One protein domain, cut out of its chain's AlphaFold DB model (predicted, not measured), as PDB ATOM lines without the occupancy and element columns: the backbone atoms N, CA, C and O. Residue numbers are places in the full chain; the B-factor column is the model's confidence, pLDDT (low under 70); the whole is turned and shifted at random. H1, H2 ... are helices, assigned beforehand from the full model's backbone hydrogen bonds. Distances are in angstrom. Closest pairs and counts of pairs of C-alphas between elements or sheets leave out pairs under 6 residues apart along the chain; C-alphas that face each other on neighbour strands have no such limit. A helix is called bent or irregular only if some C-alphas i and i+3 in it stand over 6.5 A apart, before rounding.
ATOM      1  N   THR A 230      15.521 113.986  86.269       59.47
ATOM      2  CA  THR A 230      14.155 113.855  86.788       59.47
ATOM      3  C   THR A 230      13.275 113.054  85.830       59.47
ATOM      4  O   THR A 230      12.647 112.095  86.261       59.47
ATOM      5  N   ARG A 231      13.306 113.332  84.518       70.31
ATOM      6  CA  ARG A 231      12.488 112.597  83.537       70.31
ATOM      7  C   ARG A 231      12.868 111.117  83.417       70.31
ATOM      8  O   ARG A 231      11.988 110.270  83.301       70.31
ATOM      9  N   VAL A 232      14.161 110.780  83.434       68.62
ATOM     10  CA  VAL A 232      14.599 109.369  83.403       68.62
ATOM     11  C   VAL A 232      14.164 108.647  84.679       68.62
ATOM     12  O   VAL A 232      13.673 107.521  84.601       68.62
ATOM     13  N   ALA A 233      14.280 109.301  85.839       73.75
ATOM     14  CA  ALA A 233      13.795 108.755  87.102       73.75
ATOM     15  C   ALA A 233      12.266 108.573  87.103       73.75
ATOM     16  O   ALA A 233      11.785 107.523  87.518       73.75
ATOM     17  N   GLU A 234      11.506 109.536  86.575       83.19
ATOM     18  CA  GLU A 234      10.046 109.465  86.432       83.19
ATOM     19  C   GLU A 234       9.606 108.336  85.492       83.19
ATOM     20  O   GLU A 234       8.675 107.593  85.809       83.19
ATOM     21  N   LEU A 235      10.282 108.163  84.351       85.94
ATOM     22  CA  LEU A 235      10.004 107.064  83.423       85.94
ATOM     23  C   LEU A 235      10.350 105.709  84.038       85.94
ATOM     24  O   LEU A 235       9.586 104.758  83.881       85.94
ATOM     25  N   GLN A 236      11.464 105.619  84.767       87.94
ATOM     26  CA  GLN A 236      11.846 104.398  85.468       87.94
ATOM     27  C   GLN A 236      10.852 104.060  86.585       87.94
ATOM     28  O   GLN A 236      10.473 102.899  86.732       87.94
ATOM     29  N   GLN A 237      10.399 105.063  87.339       91.88
ATOM     30  CA  GLN A 237       9.373 104.899  88.366       91.88
ATOM     31  C   GLN A 237       8.061 104.417  87.740       91.88
ATOM     32  O   GLN A 237       7.540 103.374  88.123       91.88
ATOM     33  N   THR A 238       7.609 105.088  86.679       93.12
ATOM     34  CA  THR A 238       6.411 104.695  85.928       93.12
ATOM     35  C   THR A 238       6.534 103.272  85.383       93.12
ATOM     36  O   THR A 238       5.583 102.496  85.456       93.12
ATOM     37  N   ALA A 239       7.705 102.885  84.864       94.31
ATOM     38  CA  ALA A 239       7.952 101.524  84.399       94.31
ATOM     39  C   ALA A 239       7.809 100.507  85.536       94.31
ATOM     40  O   ALA A 239       7.132  99.494  85.362       94.31
ATOM     41  N   ASN A 240       8.385 100.789  86.706       95.50
ATOM     42  CA  ASN A 240       8.274  99.929  87.882       95.50
ATOM     43  C   ASN A 240       6.812  99.774  88.327       95.50
ATOM     44  O   ASN A 240       6.363  98.650  88.567       95.50
ATOM     45  N   ASP A 241       6.052 100.866  88.366       96.56
ATOM     46  CA  ASP A 241       4.647 100.856  88.781       96.56
ATOM     47  C   ASP A 241       3.762 100.101  87.778       96.56
ATOM     48  O   ASP A 241       2.903  99.301  88.161       96.56
ATOM     49  N   VAL A 242       4.019 100.264  86.477       96.75
ATOM     50  CA  VAL A 242       3.336  99.510  85.414       96.75
ATOM     51  C   VAL A 242       3.694  98.023  85.467       96.75
ATOM     52  O   VAL A 242       2.807  97.180  85.317       96.75
ATOM     53  N   ILE A 243       4.958  97.671  85.717       96.88
ATOM     54  CA  ILE A 243       5.391  96.277  85.909       96.88
ATOM     55  C   ILE A 243       4.647  95.652  87.094       96.88
ATOM     56  O   ILE A 243       4.121  94.543  86.971       96.88
ATOM     57  N   GLN A 244       4.577  96.352  88.229       96.81
ATOM     58  CA  GLN A 244       3.868  95.878  89.417       96.81
ATOM     59  C   GLN A 244       2.370  95.710  89.158       96.81
ATOM     60  O   GLN A 244       1.804  94.675  89.516       96.81
ATOM     61  N   GLU A 245       1.739  96.678  88.490       95.62
ATOM     62  CA  GLU A 245       0.345  96.581  88.064       95.62
ATOM     63  C   GLU A 245       0.144  95.333  87.200       95.62
ATOM     64  O   GLU A 245      -0.648  94.465  87.557       95.62
ATOM     65  N   LEU A 246       0.894  95.167  86.108       95.69
ATOM     66  CA  LEU A 246       0.733  94.026  85.202       95.69
ATOM     67  C   LEU A 246       0.959  92.680  85.906       95.69
ATOM     68  O   LEU A 246       0.173  91.753  85.702       95.69
ATOM     69  N   ARG A 247       1.962  92.580  86.788       95.75
ATOM     70  CA  ARG A 247       2.208  91.385  87.615       95.75
ATOM     71  C   ARG A 247       1.035  91.077  88.536       95.75
ATOM     72  O   ARG A 247       0.574  89.939  88.571       95.75
ATOM     73  N   LYS A 248       0.510  92.087  89.234       95.00
ATOM     74  CA  LYS A 248      -0.656  91.953  90.118       95.00
ATOM     75  C   LYS A 248      -1.905  91.535  89.346       95.00
ATOM     76  O   LYS A 248      -2.681  90.704  89.808       95.00
ATOM     77  N   ARG A 249      -2.119  92.093  88.151       94.75
ATOM     78  CA  ARG A 249      -3.242  91.701  87.288       94.75
ATOM     79  C   ARG A 249      -3.075  90.259  86.815       94.75
ATOM     80  O   ARG A 249      -4.027  89.490  86.917       94.75
ATOM     81  N   LYS A 250      -1.865  89.858  86.414       93.94
ATOM     82  CA  LYS A 250      -1.553  88.476  86.030       93.94
ATOM     83  C   LYS A 250      -1.767  87.485  87.173       93.94
ATOM     84  O   LYS A 250      -2.411  86.466  86.947       93.94
ATOM     85  N   SER A 251      -1.302  87.785  88.387       94.62
ATOM     86  CA  SER A 251      -1.481  86.897  89.547       94.62
ATOM     87  C   SER A 251      -2.951  86.704  89.930       94.62
ATOM     88  O   SER A 251      -3.308  85.680  90.499       94.62
ATOM     89  N   LEU A 252      -3.810  87.674  89.603       93.56
ATOM     90  CA  LEU A 252      -5.261  87.604  89.798       93.56
ATOM     91  C   LEU A 252      -6.016  87.077  88.564       93.56
ATOM     92  O   LEU A 252      -7.243  87.024  88.580       93.56
ATOM     93  N   ASN A 253      -5.307  86.715  87.491       92.31
ATOM     94  CA  ASN A 253      -5.868  86.356  86.188       92.31
ATOM     95  C   ASN A 253      -6.835  87.418  85.611       92.31
ATOM     96  O   ASN A 253      -7.894  87.112  85.062       92.31
ATOM     97  N   LEU A 254      -6.472  88.694  85.749       92.12
ATOM     98  CA  LEU A 254      -7.242  89.843  85.278       92.12
ATOM     99  C   LEU A 254      -6.533  90.551  84.117       92.12
ATOM    100  O   LEU A 254      -5.309  90.648  84.070       92.12
ATOM    101  N   LEU A 255      -7.323  91.126  83.205       90.94
ATOM    102  CA  LEU A 255      -6.837  92.086  82.202       90.94
ATOM    103  C   LEU A 255      -6.396  93.395  82.875       90.94
ATOM    104  O   LEU A 255      -6.863  93.674  83.978       90.94
ATOM    105  N   PRO A 256      -5.597  94.260  82.231       91.75
ATOM    106  CA  PRO A 256      -5.342  95.607  82.744       91.75
ATOM    107  C   PRO A 256      -6.633  96.382  83.049       91.75
ATOM    108  O   PRO A 256      -7.663  96.195  82.389       91.75
ATOM    109  N   ARG A 257      -6.578  97.248  84.068       93.25
ATOM    110  CA  ARG A 257      -7.712  98.082  84.505       93.25
ATOM    111  C   ARG A 257      -8.245  98.960  83.371       93.25
ATOM    112  O   ARG A 257      -7.558  99.214  82.385       93.25
ATOM    113  N   TYR A 258      -9.491  99.408  83.477       92.69
ATOM    114  CA  TYR A 258     -10.042 100.417  82.575       92.69
ATOM    115  C   TYR A 258      -9.401 101.776  82.850       92.69
ATOM    116  O   TYR A 258      -9.107 102.104  83.999       92.69
ATOM    117  N   TYR A 259      -9.234 102.587  81.804       92.44
ATOM    118  CA  TYR A 259      -8.818 103.983  81.940       92.44
ATOM    119  C   TYR A 259     -10.013 104.835  82.393       92.44
ATOM    120  O   TYR A 259     -10.589 105.606  81.632       92.44
ATOM    121  N   LEU A 260     -10.461 104.590  83.625       91.69
ATOM    122  CA  LEU A 260     -11.625 105.222  84.232       91.69
ATOM    123  C   LEU A 260     -11.486 105.199  85.758       91.69
ATOM    124  O   LEU A 260     -11.013 104.213  86.334       91.69
ATOM    125  N   ARG A 261     -11.916 106.278  86.422       91.69
ATOM    126  CA  ARG A 261     -11.900 106.357  87.887       91.69
ATOM    127  C   ARG A 261     -13.000 105.508  88.510       91.69
ATOM    128  O   ARG A 261     -14.122 105.443  88.019       91.69
ATOM    129  N   CYS A 262     -12.666 104.886  89.632       94.56
ATOM    130  CA  CYS A 262     -13.628 104.233  90.498       94.56
ATOM    131  C   CYS A 262     -14.519 105.289  91.158       94.56
ATOM    132  O   CYS A 262     -14.010 106.266  91.707       94.56
ATOM    133  N   SER A 263     -15.830 105.055  91.193       93.00
ATOM    134  CA  SER A 263     -16.779 105.936  91.886       93.00
ATOM    135  C   SER A 263     -16.538 106.016  93.396       93.00
ATOM    136  O   SER A 263     -16.862 107.024  94.012       93.00
ATOM    137  N   ARG A 264     -15.942 104.975  93.992       90.94
ATOM    138  CA  ARG A 264     -15.577 104.933  95.419       90.94
ATOM    139  C   ARG A 264     -14.170 105.472  95.705       90.94
ATOM    140  O   ARG A 264     -13.794 105.565  96.869       90.94
ATOM    141  N   GLY A 265     -13.392 105.819  94.673       89.69
ATOM    142  CA  GLY A 265     -12.040 106.371  94.819       89.69
ATOM    143  C   GLY A 265     -11.159 105.566  95.782       89.69
ATOM    144  O   GLY A 265     -11.140 104.337  95.733       89.69
ATOM    145  N   SER A 266     -10.471 106.261  96.687       87.44
ATOM    146  CA  SER A 266      -9.601 105.670  97.714       87.44
ATOM    147  C   SER A 266     -10.332 104.834  98.773       87.44
ATOM    148  O   SER A 266      -9.691 104.062  99.478       87.44
ATOM    149  N   GLN A 267     -11.661 104.937  98.879       92.06
ATOM    150  CA  GLN A 267     -12.476 104.153  99.819       92.06
ATOM    151  C   GLN A 267     -12.895 102.790  99.242       92.06
ATOM    152  O   GLN A 267     -13.640 102.031  99.864       92.06
ATOM    153  N   CYS A 268     -12.463 102.467  98.022       92.19
ATOM    154  CA  CYS A 268     -12.766 101.195  97.390       92.19
ATOM    155  C   CYS A 268     -11.977 100.049  98.045       92.19
ATOM    156  O   CYS A 268     -10.777  99.905  97.832       92.19
ATOM    157  N   ALA A 269     -12.674  99.188  98.788       91.00
ATOM    158  CA  ALA A 269     -12.094  97.991  99.397       91.00
ATOM    159  C   ALA A 269     -12.123  96.750  98.481       91.00
ATOM    160  O   ALA A 269     -11.697  95.676  98.896       91.00
ATOM    161  N   THR A 270     -12.645  96.860  97.252       92.12
ATOM    162  CA  THR A 270     -12.822  95.713  96.349       92.12
ATOM    163  C   THR A 270     -11.466  95.168  95.885       92.12
ATOM    164  O   THR A 270     -10.770  95.852  95.120       92.12
ATOM    165  N   PRO A 271     -11.089  93.929  96.259       85.69
ATOM    166  CA  PRO A 271      -9.846  93.327  95.795       85.69
ATOM    167  C   PRO A 271      -9.852  93.199  94.269       85.69
ATOM    168  O   PRO A 271     -10.820  92.734  93.675       85.69
ATOM    169  N   GLY A 272      -8.778  93.649  93.617       87.62
ATOM    170  CA  GLY A 272      -8.655  93.561  92.159       87.62
ATOM    171  C   GLY A 272      -9.589  94.486  91.366       87.62
ATOM    172  O   GLY A 272      -9.792  94.234  90.178       87.62
ATOM    173  N   CYS A 273     -10.134  95.548  91.980       93.00
ATOM    174  CA  CYS A 273     -10.968  96.553  91.308       93.00
ATOM    175  C   CYS A 273     -10.437  96.914  89.905       93.00
ATOM    176  O   CYS A 273      -9.254  97.195  89.719       93.00
ATOM    177  N   ASN A 274     -11.324  96.922  88.906       93.38
ATOM    178  CA  ASN A 274     -10.966  97.169  87.505       93.38
ATOM    179  C   ASN A 274     -10.816  98.661  87.154       93.38
ATOM    180  O   ASN A 274     -10.756  98.993  85.972       93.38
ATOM    181  N   TYR A 275     -10.774  99.550  88.146       94.31
ATOM    182  CA  TYR A 275     -10.794 101.004  87.975       94.31
ATOM    183  C   TYR A 275      -9.655 101.671  88.760       94.31
ATOM    184  O   TYR A 275      -9.096 101.088  89.691       94.31
ATOM    185  N   ALA A 276      -9.306 102.896  88.377       93.44
ATOM    186  CA  ALA A 276      -8.286 103.705  89.043       93.44
ATOM    187  C   ALA A 276      -8.827 104.382  90.315       93.44
ATOM    188  O   ALA A 276      -9.945 104.903  90.294       93.44
ATOM    189  N   HIS A 277      -8.054 104.421  91.405       93.50
ATOM    190  CA  HIS A 277      -8.473 105.048  92.671       93.50
ATOM    191  C   HIS A 277      -7.854 106.430  92.924       93.50
ATOM    192  O   HIS A 277      -8.344 107.174  93.772       93.50
ATOM    193  N   SER A 278      -6.833 106.806  92.157       92.25
ATOM    194  CA  SER A 278      -6.190 108.122  92.179       92.25
ATOM    195  C   SER A 278      -5.872 108.598  90.752       92.25
ATOM    196  O   SER A 278      -6.125 107.889  89.774       92.25
ATOM    197  N   ALA A 279      -5.361 109.826  90.614       88.75
ATOM    198  CA  ALA A 279      -4.884 110.339  89.325       88.75
ATOM    199  C   ALA A 279      -3.670 109.546  88.813       88.75
ATOM    200  O   ALA A 279      -3.618 109.178  87.645       88.75
ATOM    201  N   GLU A 280      -2.739 109.244  89.712       91.50
ATOM    202  CA  GLU A 280      -1.560 108.420  89.450       91.50
ATOM    203  C   GLU A 280      -1.956 106.996  89.038       91.50
ATOM    204  O   GLU A 280      -1.519 106.491  88.009       91.50
ATOM    205  N   ASP A 281      -2.912 106.397  89.746       93.81
ATOM    206  CA  ASP A 281      -3.492 105.097  89.393       93.81
ATOM    207  C   ASP A 281      -4.115 105.094  87.990       93.81
ATOM    208  O   ASP A 281      -4.081 104.091  87.277       93.81
ATOM    209  N   MET A 282      -4.724 106.216  87.598       93.56
ATOM    210  CA  MET A 282      -5.321 106.389  86.277       93.56
ATOM    211  C   MET A 282      -4.234 106.428  85.202       93.56
ATOM    212  O   MET A 282      -4.396 105.796  84.158       93.56
ATOM    213  N   HIS A 283      -3.122 107.113  85.482       94.62
ATOM    214  CA  HIS A 283      -1.943 107.125  84.625       94.62
ATOM    215  C   HIS A 283      -1.381 105.707  84.451       94.62
ATOM    216  O   HIS A 283      -1.297 105.223  83.322       94.62
ATOM    217  N   ILE A 284      -1.120 104.994  85.553       96.38
ATOM    218  CA  ILE A 284      -0.611 103.613  85.539       96.38
ATOM    219  C   ILE A 284      -1.562 102.688  84.769       96.38
ATOM    220  O   ILE A 284      -1.124 101.946  83.891       96.38
ATOM    221  N   ALA A 285      -2.873 102.755  85.031       95.00
ATOM    222  CA  ALA A 285      -3.868 101.948  84.326       95.00
ATOM    223  C   ALA A 285      -3.882 102.234  82.815       95.00
ATOM    224  O   ALA A 285      -3.974 101.307  82.009       95.00
ATOM    225  N   GLY A 286      -3.771 103.505  82.425       94.62
ATOM    226  CA  GLY A 286      -3.701 103.925  81.028       94.62
ATOM    227  C   GLY A 286      -2.458 103.394  80.314       94.62
ATOM    228  O   GLY A 286      -2.578 102.767  79.260       94.62
ATOM    229  N   VAL A 287      -1.276 103.572  80.911       95.88
ATOM    230  CA  VAL A 287      -0.014 103.057  80.359       95.88
ATOM    231  C   VAL A 287      -0.043 101.528  80.292       95.88
ATOM    232  O   VAL A 287       0.238 100.959  79.241       95.88
ATOM    233  N   ALA A 288      -0.481 100.840  81.350       95.56
ATOM    234  CA  ALA A 288      -0.592  99.380  81.372       95.56
ATOM    235  C   ALA A 288      -1.534  98.832  80.281       95.56
ATOM    236  O   ALA A 288      -1.240  97.799  79.673       95.56
ATOM    237  N   ARG A 289      -2.649  99.519  79.980       93.00
ATOM    238  CA  ARG A 289      -3.509  99.169  78.833       93.00
ATOM    239  C   ARG A 289      -2.794  99.360  77.504       93.00
ATOM    240  O   ARG A 289      -2.860  98.463  76.667       93.00
ATOM    241  N   ALA A 290      -2.136 100.504  77.313       93.19
ATOM    242  CA  ALA A 290      -1.385 100.800  76.095       93.19
ATOM    243  C   ALA A 290      -0.274  99.765  75.850       93.19
ATOM    244  O   ALA A 290      -0.065  99.347  74.716       93.19
ATOM    245  N   VAL A 291       0.378  99.295  76.916       93.38
ATOM    246  CA  VAL A 291       1.359  98.205  76.869       93.38
ATOM    247  C   VAL A 291       0.704  96.883  76.452       93.38
ATOM    248  O   VAL A 291       1.132  96.255  75.489       93.38
ATOM    249  N   ALA A 292      -0.364  96.463  77.134       90.81
ATOM    250  CA  ALA A 292      -0.973  95.146  76.920       90.81
ATOM    251  C   ALA A 292      -1.712  94.995  75.581       90.81
ATOM    252  O   ALA A 292      -1.800  93.900  75.030       90.81
ATOM    253  N   LEU A 293      -2.296  96.079  75.075       87.31
ATOM    254  CA  LEU A 293      -3.029  96.099  73.806       87.31
ATOM    255  C   LEU A 293      -2.163  96.621  72.647       87.31
ATOM    256  O   LEU A 293      -2.594  96.601  71.489       87.31
ATOM    257  N   GLY A 294      -0.953  97.095  72.952       82.06
ATOM    258  CA  GLY A 294      -0.044  97.735  72.013       82.06
ATOM    259  C   GLY A 294      -0.670  98.948  71.320       82.06
ATOM    260  O   GLY A 294      -1.580  99.608  71.828       82.06
ATOM    261  N   GLY A 295      -0.242  99.195  70.081       72.19
ATOM    262  CA  GLY A 295      -0.766 100.274  69.233       72.19
ATOM    263  C   GLY A 295      -2.243 100.146  68.828       72.19
ATOM    264  O   GLY A 295      -2.697 100.907  67.978       72.19
ATOM    265  N   ARG A 296      -3.005  99.192  69.380       83.81
ATOM    266  CA  ARG A 296      -4.442  99.028  69.096       83.81
ATOM    267  C   ARG A 296      -5.332  99.810  70.054       83.81
ATOM    268  O   ARG A 296      -6.445 100.174  69.689       83.81
ATOM    269  N   TRP A 297      -4.881 100.057  71.284       90.94
ATOM    270  CA  TRP A 297      -5.714 100.754  72.259       90.94
ATOM    271  C   TRP A 297      -5.944 102.199  71.825       90.94
ATOM    272  O   TRP A 297      -4.995 102.965  71.687       90.94
ATOM    273  N   LYS A 298      -7.210 102.556  71.607       91.50
ATOM    274  CA  LYS A 298      -7.695 103.876  71.186       91.50
ATOM    275  C   LYS A 298      -7.110 104.367  69.854       91.50
ATOM    276  O   LYS A 298      -7.125 105.567  69.594       91.50
ATOM    277  N   SER A 299      -6.616 103.470  68.998       86.19
ATOM    278  CA  SER A 299      -6.064 103.852  67.689       86.19
ATOM    279  C   SER A 299      -7.113 103.900  66.575       86.19
ATOM    280  O   SER A 299      -6.949 104.639  65.609       86.19
ATOM    281  N   THR A 300      -8.219 103.169  66.725       89.38
ATOM    282  CA  THR A 300      -9.348 103.163  65.785       89.38
ATOM    283  C   THR A 300     -10.586 103.814  66.385       89.38
ATOM    284  O   THR A 300     -10.923 103.575  67.547       89.38
ATOM    285  N   LYS A 301     -11.306 104.611  65.584       92.38
ATOM    286  CA  LYS A 301     -12.603 105.181  65.978       92.38
ATOM    287  C   LYS A 301     -13.617 104.069  66.254       92.38
ATOM    288  O   LYS A 301     -13.702 103.091  65.517       92.38
ATOM    289  N   CYS A 302     -14.406 104.229  67.310       93.25
ATOM    290  CA  CYS A 302     -15.484 103.307  67.639       93.25
ATOM    291  C   CYS A 302     -16.594 103.388  66.585       93.25
ATOM    292  O   CYS A 302     -17.100 104.470  66.307       93.25
ATOM    293  N   ALA A 303     -17.022 102.254  66.029       92.25
ATOM    294  CA  ALA A 303     -18.121 102.228  65.059       92.25
ATOM    295  C   ALA A 303     -19.471 102.651  65.670       92.25
ATOM    296  O   ALA A 303     -20.354 103.117  64.961       92.25
ATOM    297  N   HIS A 304     -19.625 102.496  66.988       90.50
ATOM    298  CA  HIS A 304     -20.876 102.778  67.689       90.50
ATOM    299  C   HIS A 304     -20.907 104.153  68.367       90.50
ATOM    300  O   HIS A 304     -21.980 104.552  68.800       90.50
ATOM    301  N   GLN A 305     -19.770 104.863  68.455       89.75
ATOM    302  CA  GLN A 305     -19.634 106.193  69.075       89.75
ATOM    303  C   GLN A 305     -20.511 106.363  70.333       89.75
ATOM    304  O   GLN A 305     -20.357 105.596  71.281       89.75
ATOM    305  N   SER A 306     -21.450 107.311  70.336       87.62
ATOM    306  CA  SER A 306     -22.363 107.598  71.452       87.62
ATOM    307  C   SER A 306     -23.267 106.423  71.855       87.62
ATOM    308  O   SER A 306     -23.686 106.344  73.004       87.62
ATOM    309  N   ASN A 307     -23.516 105.465  70.957       91.06
ATOM    310  CA  ASN A 307     -24.300 104.249  71.214       91.06
ATOM    311  C   ASN A 307     -23.432 103.060  71.671       91.06
ATOM    312  O   ASN A 307     -23.892 101.916  71.740       91.06
ATOM    313  N   CYS A 308     -22.144 103.280  71.944       89.94
ATOM    314  CA  CYS A 308     -21.240 102.230  72.388       89.94
ATOM    315  C   CYS A 308     -21.582 101.759  73.809       89.94
ATOM    316  O   CYS A 308     -21.321 102.450  74.788       89.94
ATOM    317  N   ARG A 309     -22.032 100.503  73.949       90.75
ATOM    318  CA  ARG A 309     -22.326  99.876  75.260       90.75
ATOM    319  C   ARG A 309     -21.158  99.858  76.258       90.75
ATOM    320  O   ARG A 309     -21.350  99.609  77.448       90.75
ATOM    321  N   TYR A 310     -19.932 100.022  75.764       85.88
ATOM    322  CA  TYR A 310     -18.723  99.996  76.582       85.88
ATOM    323  C   TYR A 310     -18.301 101.387  77.055       85.88
ATOM    324  O   TYR A 310     -17.613 101.462  78.075       85.88
ATOM    325  N   ASP A 311     -18.748 102.448  76.379       84.12
ATOM    326  CA  ASP A 311     -18.449 103.844  76.714       84.12
ATOM    327  C   ASP A 311     -16.932 104.058  76.958       84.12
ATOM    328  O   ASP A 311     -16.107 103.475  76.245       84.12
ATOM    329  N   ALA A 312     -16.532 104.790  78.002       80.19
ATOM    330  CA  ALA A 312     -15.139 105.013  78.402       80.19
ATOM    331  C   ALA A 312     -14.306 103.727  78.630       80.19
ATOM    332  O   ALA A 312     -13.076 103.771  78.643       80.19
ATOM    333  N   ARG A 313     -14.941 102.553  78.778       87.44
ATOM    334  CA  ARG A 313     -14.254 101.249  78.910       87.44
ATOM    335  C   ARG A 313     -13.866 100.634  77.566       87.44
ATOM    336  O   ARG A 313     -13.201  99.599  77.544       87.44
ATOM    337  N   CYS A 314     -14.331 101.207  76.460       90.00
ATOM    338  CA  CYS A 314     -14.080 100.695  75.124       90.00
ATOM    339  C   CYS A 314     -12.617 100.891  74.717       90.00
ATOM    340  O   CYS A 314     -12.034 101.953  74.930       90.00
ATOM    341  N   ASP A 315     -12.056  99.885  74.051       90.38
ATOM    342  CA  ASP A 315     -10.707  99.961  73.488       90.38
ATOM    343  C   ASP A 315     -10.627 100.818  72.226       90.38
ATOM    344  O   ASP A 315      -9.531 101.166  71.814       90.38
ATOM    345  N   ASN A 316     -11.761 101.198  71.634       91.50
ATOM    346  CA  ASN A 316     -11.814 102.114  70.497       91.50
ATOM    347  C   ASN A 316     -12.010 103.568  70.951       91.50
ATOM    348  O   ASN A 316     -12.584 103.844  72.010       91.50
ATOM    349  N   GLN A 317     -11.546 104.498  70.121       90.50
ATOM    350  CA  GLN A 317     -11.610 105.938  70.352       90.50
ATOM    351  C   GLN A 317     -13.033 106.481  70.176       90.50
ATOM    352  O   GLN A 317     -13.686 106.205  69.167       90.50
ATOM    353  N   HIS A 318     -13.491 107.259  71.153       91.56
ATOM    354  CA  HIS A 318     -14.754 108.002  71.155       91.56
ATOM    355  C   HIS A 318     -14.474 109.501  71.037       91.56
ATOM    356  O   HIS A 318     -13.370 109.956  71.326       91.56
ATOM    357  N   GLU A 319     -15.473 110.276  70.625       89.50
ATOM    358  CA  GLU A 319     -15.366 111.742  70.531       89.50
ATOM    359  C   GLU A 319     -15.149 112.420  71.891       89.50
ATOM    360  O   GLU A 319     -14.503 113.461  71.959       89.50
ATOM    361  N   SER A 320     -15.633 111.807  72.973       88.75
ATOM    362  CA  SER A 320     -15.464 112.284  74.349       88.75
ATOM    363  C   SER A 320     -14.097 111.961  74.963       88.75
ATOM    364  O   SER A 320     -13.829 112.370  76.091       88.75
ATOM    365  N   ASP A 321     -13.250 111.190  74.279       89.06
ATOM    366  CA  ASP A 321     -11.926 110.838  74.787       89.06
ATOM    367  C   ASP A 321     -10.960 112.034  74.675       89.06
ATOM    368  O   ASP A 321     -10.832 112.646  73.612       89.06
ATOM    369  N   ASP A 322     -10.186 112.303  75.731       89.56
ATOM    370  CA  ASP A 322      -9.041 113.219  75.656       89.56
ATOM    371  C   ASP A 322      -7.921 112.573  74.824       89.56
ATOM    372  O   ASP A 322      -7.151 111.724  75.293       89.56
ATOM    373  N   ARG A 323      -7.861 112.965  73.548       88.31
ATOM    374  CA  ARG A 323      -6.924 112.414  72.562       88.31
ATOM    375  C   ARG A 323      -5.474 112.677  72.953       88.31
ATOM    376  O   ARG A 323      -4.644 111.783  72.787       88.31
ATOM    377  N   ASP A 324      -5.180 113.850  73.499       88.75
ATOM    378  CA  ASP A 324      -3.817 114.232  73.856       88.75
ATOM    379  C   ASP A 324      -3.352 113.478  75.101       88.75
ATOM    380  O   ASP A 324      -2.213 113.007  75.148       88.75
ATOM    381  N   ALA A 325      -4.229 113.284  76.092       88.06
ATOM    382  CA  ALA A 325      -3.924 112.441  77.246       88.06
ATOM    383  C   ALA A 325      -3.649 110.989  76.835       88.06
ATOM    384  O   ALA A 325      -2.657 110.407  77.273       88.06
ATOM    385  N   ILE A 326      -4.473 110.416  75.956       90.94
ATOM    386  CA  ILE A 326      -4.269 109.052  75.447       90.94
ATOM    387  C   ILE A 326      -2.946 108.941  74.685       90.94
ATOM    388  O   ILE A 326      -2.189 107.999  74.917       90.94
ATOM    389  N   LEU A 327      -2.636 109.902  73.811       88.75
ATOM    390  CA  LEU A 327      -1.374 109.919  73.069       88.75
ATOM    391  C   LEU A 327      -0.165 109.997  74.010       88.75
ATOM    392  O   LEU A 327       0.809 109.274  73.798       88.75
ATOM    393  N   ARG A 328      -0.231 110.803  75.079       89.56
ATOM    394  CA  ARG A 328       0.821 110.853  76.110       89.56
ATOM    395  C   ARG A 328       1.023 109.494  76.784       89.56
ATOM    396  O   ARG A 328       2.158 109.048  76.901       89.56
ATOM    397  N   LEU A 329      -0.052 108.800  77.154       93.12
ATOM    398  CA  LEU A 329       0.027 107.465  77.765       93.12
ATOM    399  C   LEU A 329       0.623 106.424  76.805       93.12
ATOM    400  O   LEU A 329       1.446 105.605  77.206       93.12
ATOM    401  N   GLN A 330       0.244 106.474  75.525       91.06
ATOM    402  CA  GLN A 330       0.817 105.613  74.488       91.06
ATOM    403  C   GLN A 330       2.304 105.907  74.239       91.06
ATOM    404  O   GLN A 330       3.068 104.978  73.984       91.06
ATOM    405  N   ASN A 331       2.718 107.178  74.295       88.62
ATOM    406  CA  ASN A 331       4.125 107.565  74.205       88.62
ATOM    407  C   ASN A 331       4.923 106.990  75.375       88.62
ATOM    408  O   ASN A 331       5.913 106.312  75.134       88.62
ATOM    409  N   VAL A 332       4.446 107.164  76.612       92.19
ATOM    410  CA  VAL A 332       5.094 106.590  77.802       92.19
ATOM    411  C   VAL A 332       5.204 105.070  77.683       92.19
ATOM    412  O   VAL A 332       6.273 104.517  77.910       92.19
ATOM    413  N   ALA A 333       4.146 104.384  77.235       93.25
ATOM    414  CA  ALA A 333       4.190 102.940  76.999       93.25
ATOM    415  C   ALA A 333       5.279 102.533  75.988       93.25
ATOM    416  O   ALA A 333       5.969 101.539  76.206       93.25
ATOM    417  N   ARG A 334       5.465 103.302  74.905       90.50
ATOM    418  CA  ARG A 334       6.557 103.085  73.937       90.50
ATOM    419  C   ARG A 334       7.934 103.390  74.523       90.50
ATOM    420  O   ARG A 334       8.888 102.712  74.174       90.50
ATOM    421  N   GLU A 335       8.033 104.397  75.387       90.12
ATOM    422  CA  GLU A 335       9.290 104.804  76.022       90.12
ATOM    423  C   GLU A 335       9.771 103.803  77.081       90.12
ATOM    424  O   GLU A 335      10.963 103.770  77.351       90.12
ATOM    425  N   ILE A 336       8.894 102.972  77.662       92.44
ATOM    426  CA  ILE A 336       9.272 102.007  78.715       92.44
ATOM    427  C   ILE A 336       9.357 100.546  78.236       92.44
ATOM    428  O   ILE A 336       9.981  99.718  78.905       92.44
TER     429      ILE A 336
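Overview. This is residues 230 to 336 of the 366 residues of an uncharacterized protein of Saprolegnia parasitica (strain CBS 223.65) (UniProt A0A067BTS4). What is the main picture? Three helices cross one another nearly at right angles in a small cluster: H1 and H3 both pack on H2, and the last residues of H3 meet H1. Two long loops with no named element, residues 252 to 278 between H1 and H2 and residues 297 to 322 between H2 and H3, make up the rest. What is it made of, and how large is it? The printed part has 107 residues with three named helices, in the order H1, H2, H3, and no named strand; the class is all helix, with 54 residues in named elements. It is compact, with a radius of gyration of the C-alphas of 13.8 A, and the C-alphas span 39 by 32 by 23 A.

Along the chain. Where does the first helix run? H1, residues 230 to 251, is the longest helix, 31.3 A from C-alpha 230 at (14.155, 113.855, 86.788) to C-alpha 251 at (-1.481, 86.897, 89.547). What comes next? H2, residues 279 to 296, measures 23.2 A and has a kink of 54 degrees near residue 290. It is irregular, with C-alphas 292 and 295 9.2 A apart, and its line is a rough one. Where is the last helix? H3, residues 323 to 336, measures 20.2 A and ends at C-alpha 336 at (9.272, 102.007, 78.715).

Arrangement. What does H1 touch? Residues 238 to 246 of H1 alone touch H2, which does so with residues 284 to 288 alone; the closest C-alphas, those of Val 242 and Ala 288, are 5.6 A apart, and the lines are about perpendicular at 75 degrees. Residues 235 to 239 of H1 alone touch residues 332 to 336 of H3; the closest C-alphas, those of Ala 239 and Ile 336, are 5.9 A apart, and the lines are about perpendicular at 88 degrees. How do H2 and H3 stand? They touch, with the closest C-alphas, those of Val 287 and Leu 329, 5.1 A apart, and are about perpendicular at 76 degrees. The helix packing is mostly crossed: of the three touching pairs, 0 are at a shallow tilt. What do the backbones show? In H1 and H3 every O i to N i+4 pair is within hydrogen-bond range; in H2, 12 of 14 are.

Size, cuts and confidence. How far does it reach? The two C-alphas farthest apart, those of Thr 230 and Asn 307, are 42.6 A apart. Is there a cut, and which links are long? The printed part has no cut, and the links H1 to H2, of 27 residues, and H2 to H3, of 26 residues, are long. Where is confidence low? The mean pLDDT of the printed part is 90.3, and residues 230 and 232 are under 70.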